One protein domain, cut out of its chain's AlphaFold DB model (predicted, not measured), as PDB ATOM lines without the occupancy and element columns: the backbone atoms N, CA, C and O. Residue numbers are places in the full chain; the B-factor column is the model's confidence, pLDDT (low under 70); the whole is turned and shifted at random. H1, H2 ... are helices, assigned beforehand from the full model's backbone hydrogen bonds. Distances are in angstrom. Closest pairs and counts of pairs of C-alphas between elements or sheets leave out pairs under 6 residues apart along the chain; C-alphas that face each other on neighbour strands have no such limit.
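This is residues 2 to 42 of the 228 residues of an uncharacterized protein of Mesocestoides corti (UniProt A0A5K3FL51). Two small helical lobes, H1 with H2 and H3 with H4, stand at the two ends of a rod, joined by the drawn-out link of residues 19 to 25. The printed part has 41 residues with four named helices, H1 to H4 in chain order, and no named strand: all helix. It is loose, with a radius of gyration of the C-alphas of 12.5 A, and spans 37 by 17 by 12 A.

H1 is residues 4 to 7, beginning at C-alpha 4 (105.615, 59.983, 22.284). H2, residues 12 to 18, is 9.9 A long. H3, residues 26 to 33, is 10.6 A long. H4, residues 35 to 42, is 10.7 A long and ends at C-alpha 42 (108.931, 39.928, 10.435).

H1 and H2 touch only at the corner by their tight link; their closest C-alphas, of Phe 7 and Gln 13, are 4.6 A apart. H2 and H3 are apart. H3 and H4 touch only at the corner, the closest C-alphas being those of Ala 31 and Ala 38, 4.9 A apart; they run opposite ways at a steep tilt of 42 degrees. In H2, H3 and H4 every O i to N i+4 pair is within hydrogen-bond range; H1 is too short for such a pair.

The C-alphas of Gly 11 and Ala 40, the two farthest apart, are 36.8 A apart. The printed part has no cut and no long link. Residues 2 to 7, 23 to 24 and 37 to 42 have pLDDT under 70.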
ATOM      1  N   VAL A   2     112.297  61.061  20.050       65.56
ATOM      2  CA  VAL A   2     111.625  61.944  21.012       65.56
ATOM      3  C   VAL A   2     110.463  61.195  21.668       65.56
ATOM      4  O   VAL A   2     109.868  60.315  21.051       65.56
ATOM      5  N   ASP A   3     110.180  61.503  22.937       66.12
ATOM      6  CA  ASP A   3     109.094  60.865  23.689       66.12
ATOM      7  C   ASP A   3     107.744  61.080  22.986       66.12
ATOM      8  O   ASP A   3     107.420  62.194  22.561       66.12
ATOM      9  N   ARG A   4     106.948  60.010  22.903       67.00
ATOM     10  CA  ARG A   4     105.615  59.983  22.284       67.00
ATOM     11  C   ARG A   4     104.688  61.079  22.803       67.00
ATOM     12  O   ARG A   4     103.850  61.584  22.061       67.00
ATOM     13  N   PHE A   5     104.839  61.474  24.063       69.25
ATOM     14  CA  PHE A   5     104.077  62.570  24.646       69.25
ATOM     15  C   PHE A   5     104.282  63.897  23.899       69.25
ATOM     16  O   PHE A   5     103.317  64.622  23.673       69.25
ATOM     17  N   LEU A   6     105.505  64.200  23.449       66.69
ATOM     18  CA  LEU A   6     105.803  65.456  22.751       66.69
ATOM     19  C   LEU A   6     105.183  65.499  21.345       66.69
ATOM     20  O   LEU A   6     104.785  66.570  20.893       66.69
ATOM     21  N   PHE A   7     105.006  64.348  20.687       68.69
ATOM     22  CA  PHE A   7     104.273  64.260  19.417       68.69
ATOM     23  C   PHE A   7     102.761  64.480  19.567       68.69
ATOM     24  O   PHE A   7     102.099  64.773  18.577       68.69
ATOM     25  N   ARG A   8     102.209  64.372  20.785       74.88
ATOM     26  CA  ARG A   8     100.783  64.622  21.067       74.88
ATOM     27  C   ARG A   8     100.471  66.084  21.393       74.88
ATOM     28  O   ARG A   8      99.298  66.432  21.501       74.88
ATOM     29  N   LEU A   9     101.485  66.935  21.566       74.81
ATOM     30  CA  LEU A   9     101.277  68.355  21.838       74.81
ATOM     31  C   LEU A   9     100.939  69.106  20.534       74.81
ATOM     32  O   LEU A   9     101.690  68.997  19.556       74.81
ATOM     33  N   PRO A  10      99.838  69.884  20.500       75.38
ATOM     34  CA  PRO A  10      99.414  70.601  19.299       75.38
ATOM     35  C   PRO A  10     100.493  71.591  18.837       75.38
ATOM     36  O   PRO A  10     101.082  72.310  19.639       75.38
ATOM     37  N   GLY A  11     100.789  71.593  17.533       76.56
ATOM     38  CA  GLY A  11     101.845  72.407  16.913       76.56
ATOM     39  C   GLY A  11     103.263  71.830  17.037       76.56
ATOM     40  O   GLY A  11     104.065  71.977  16.113       76.56
ATOM     41  N   LEU A  12     103.569  71.100  18.116       75.88
ATOM     42  CA  LEU A  12     104.901  70.526  18.331       75.88
ATOM     43  C   LEU A  12     105.184  69.343  17.394       75.88
ATOM     44  O   LEU A  12     106.307  69.197  16.919       75.88
ATOM     45  N   GLN A  13     104.164  68.549  17.057       73.75
ATOM     46  CA  GLN A  13     104.284  67.427  16.119       73.75
ATOM     47  C   GLN A  13     104.885  67.849  14.767       73.75
ATOM     48  O   GLN A  13     105.771  67.176  14.241       73.75
ATOM     49  N   THR A  14     104.438  68.982  14.218       72.81
ATOM     50  CA  THR A  14     104.934  69.522  12.943       72.81
ATOM     51  C   THR A  14     106.402  69.930  13.049       72.81
ATOM     52  O   THR A  14     107.191  69.602  12.169       72.81
ATOM     53  N   ILE A  15     106.797  70.572  14.152       76.81
ATOM     54  CA  ILE A  15     108.191  70.970  14.411       76.81
ATOM     55  C   ILE A  15     109.095  69.735  14.538       76.81
ATOM     56  O   ILE A  15     110.185  69.691  13.967       76.81
ATOM     57  N   LEU A  16     108.637  68.703  15.249       77.06
ATOM     58  CA  LEU A  16     109.379  67.451  15.403       77.06
ATOM     59  C   LEU A  16     109.569  66.744  14.054       77.06
ATOM     60  O   LEU A  16     110.682  66.346  13.721       77.06
ATOM     61  N   ARG A  17     108.520  66.673  13.228       72.50
ATOM     62  CA  ARG A  17     108.613  66.107  11.872       72.50
ATOM     63  C   ARG A  17     109.582  66.894  10.978       72.50
ATOM     64  O   ARG A  17     110.393  66.280  10.292       72.50
ATOM     65  N   LEU A  18     109.555  68.230  11.029       76.31
ATOM     66  CA  LEU A  18     110.476  69.093  10.271       76.31
ATOM     67  C   LEU A  18     111.942  68.936  10.694       76.31
ATOM     68  O   LEU A  18     112.840  69.103   9.876       76.31
ATOM     69  N   THR A  19     112.190  68.599  11.957       74.19
ATOM     70  CA  THR A  19     113.541  68.377  12.499       74.19
ATOM     71  C   THR A  19     114.007  66.924  12.361       74.19
ATOM     72  O   THR A  19     114.994  66.531  12.984       74.19
ATOM     73  N   CYS A  20     113.302  66.119  11.556       70.44
ATOM     74  CA  CYS A  20     113.547  64.685  11.377       70.44
ATOM     75  C   CYS A  20     113.552  63.906  12.705       70.44
ATOM     76  O   CYS A  20     114.183  62.852  12.824       70.44
ATOM     77  N   ALA A  21     112.853  64.409  13.727       74.94
ATOM     78  CA  ALA A  21     112.663  63.670  14.954       74.94
ATOM     79  C   ALA A  21     111.711  62.506  14.677       74.94
ATOM     80  O   ALA A  21     110.568  62.700  14.267       74.94
ATOM     81  N   ILE A  22     112.189  61.292  14.935       71.06
ATOM     82  CA  ILE A  22     111.357  60.093  14.896       71.06
ATOM     83  C   ILE A  22     110.736  59.838  16.275       71.06
ATOM     84  O   ILE A  22     111.412  59.943  17.312       71.06
ATOM     85  N   GLU A  23     109.447  59.513  16.277       66.94
ATOM     86  CA  GLU A  23     108.833  58.711  17.335       66.94
ATOM     87  C   GLU A  23     109.394  57.302  17.146       66.94
ATOM     88  O   GLU A  23     109.460  56.823  16.018       66.94
ATOM     89  N   GLY A  24     109.942  56.704  18.199       66.19
ATOM     90  CA  GLY A  24     110.717  55.484  18.020       66.19
ATOM     91  C   GLY A  24     110.690  54.600  19.244       66.19
ATOM     92  O   GLY A  24     111.306  54.937  20.259       66.19
ATOM     93  N   SER A  25     110.032  53.450  19.138       81.25
ATOM     94  CA  SER A  25     110.355  52.294  19.971       81.25
ATOM     95  C   SER A  25     111.777  51.797  19.654       81.25
ATOM     96  O   SER A  25     112.408  52.213  18.676       81.25
ATOM     97  N   VAL A  26     112.309  50.898  20.485       84.44
ATOM     98  CA  VAL A  26     113.602  50.254  20.203       84.44
ATOM     99  C   VAL A  26     113.557  49.536  18.852       84.44
ATOM    100  O   VAL A  26     114.507  49.646  18.082       84.44
ATOM    101  N   ASP A  27     112.449  48.866  18.537       84.94
ATOM    102  CA  ASP A  27     112.314  48.048  17.329       84.94
ATOM    103  C   ASP A  27     112.274  48.892  16.054       84.94
ATOM    104  O   ASP A  27     112.930  48.552  15.071       84.94
ATOM    105  N   GLU A  28     111.591  50.039  16.086       84.25
ATOM    106  CA  GLU A  28     111.568  50.990  14.966       84.25
ATOM    107  C   GLU A  28     112.967  51.554  14.693       84.25
ATOM    108  O   GLU A  28     113.411  51.612  13.546       84.25
ATOM    109  N   CYS A  29     113.709  51.895  15.751       88.19
ATOM    110  CA  CYS A  29     115.088  52.364  15.623       88.19
ATOM    111  C   CYS A  29     116.020  51.278  15.067       88.19
ATOM    112  O   CYS A  29     116.921  51.576  14.282       88.19
ATOM    113  N   VAL A  30     115.817  50.019  15.466       88.88
ATOM    114  CA  VAL A  30     116.580  48.872  14.950       88.88
ATOM    115  C   VAL A  30     116.251  48.618  13.483       88.88
ATOM    116  O   VAL A  30     117.163  48.346  12.703       88.88
ATOM    117  N   ALA A  31     114.981  48.734  13.092       85.94
ATOM    118  CA  ALA A  31     114.552  48.550  11.713       85.94
ATOM    119  C   ALA A  31     115.119  49.611  10.772       85.94
ATOM    120  O   ALA A  31     115.533  49.271   9.665       85.94
ATOM    121  N   LEU A  32     115.202  50.853  11.247       86.62
ATOM    122  CA  LEU A  32     115.860  51.964  10.565       86.62
ATOM    123  C   LEU A  32     117.362  51.652  10.389       86.62
ATOM    124  O   LEU A  32     117.862  51.449   9.288       86.62
ATOM    125  N   LEU A  33     118.084  51.405  11.486       88.31
ATOM    126  CA  LEU A  33     119.532  51.153  11.430       88.31
ATOM    127  C   LEU A  33     119.942  49.851  10.718       88.31
ATOM    128  O   LEU A  33     121.089  49.716  10.268       88.31
ATOM    129  N   ASN A  34     119.055  48.858  10.661       87.62
ATOM    130  CA  ASN A  34     119.313  47.590   9.995       87.62
ATOM    131  C   ASN A  34     118.038  46.997   9.360       87.62
ATOM    132  O   ASN A  34     117.460  46.036   9.884       87.62
ATOM    133  N   PRO A  35     117.646  47.480   8.165       80.25
ATOM    134  CA  PRO A  35     116.415  47.049   7.500       80.25
ATOM    135  C   PRO A  35     116.399  45.555   7.153       80.25
ATOM    136  O   PRO A  35     115.337  44.944   7.028       80.25
ATOM    137  N   ARG A  36     117.580  44.934   6.997       77.19
ATOM    138  CA  ARG A  36     117.713  43.496   6.715       77.19
ATOM    139  C   ARG A  36     117.353  42.641   7.932       77.19
ATOM    140  O   ARG A  36     116.691  41.621   7.764       77.19
ATOM    141  N   LEU A  37     117.744  43.069   9.136       69.94
ATOM    142  CA  LEU A  37     117.361  42.396  10.384       69.94
ATOM    143  C   LEU A  37     115.859  42.532  10.659       69.94
ATOM    144  O   LEU A  37     115.231  41.555  11.063       69.94
ATOM    145  N   ALA A  38     115.262  43.692  10.373       62.72
ATOM    146  CA  ALA A  38     113.818  43.878  10.529       62.72
ATOM    147  C   ALA A  38     113.001  42.924   9.647       62.72
ATOM    148  O   ALA A  38     112.085  42.268  10.140       62.72
ATOM    149  N   LYS A  39     113.382  42.765   8.371       61.00
ATOM    150  CA  LYS A  39     112.707  41.832   7.450       61.00
ATOM    151  C   LYS A  39     112.779  40.372   7.920       61.00
ATOM    152  O   LYS A  39     111.787  39.662   7.796       61.00
ATOM    153  N   ALA A  40     113.909  39.943   8.488       60.09
ATOM    154  CA  ALA A  40     114.095  38.581   9.005       60.09
ATOM    155  C   ALA A  40     113.282  38.295  10.286       60.09
ATOM    156  O   ALA A  40     112.815  37.175  10.497       60.09
ATOM    157  N   ASN A  41     113.080  39.307  11.135       56.56
ATOM    158  CA  ASN A  41     112.227  39.179  12.318       56.56
ATOM    159  C   ASN A  41     110.735  39.168  11.942       56.56
ATOM    160  O   ASN A  41     109.974  38.386  12.508       56.56
ATOM    161  N   SER A  42     110.314  39.952  10.941       57.75
ATOM    162  CA  SER A  42     108.931  39.928  10.435       57.75
ATOM    163  C   SER A  42     108.557  38.620   9.727       57.75
ATOM    164  O   SER A  42     107.389  38.236   9.770       57.75
TER     165      SER A  42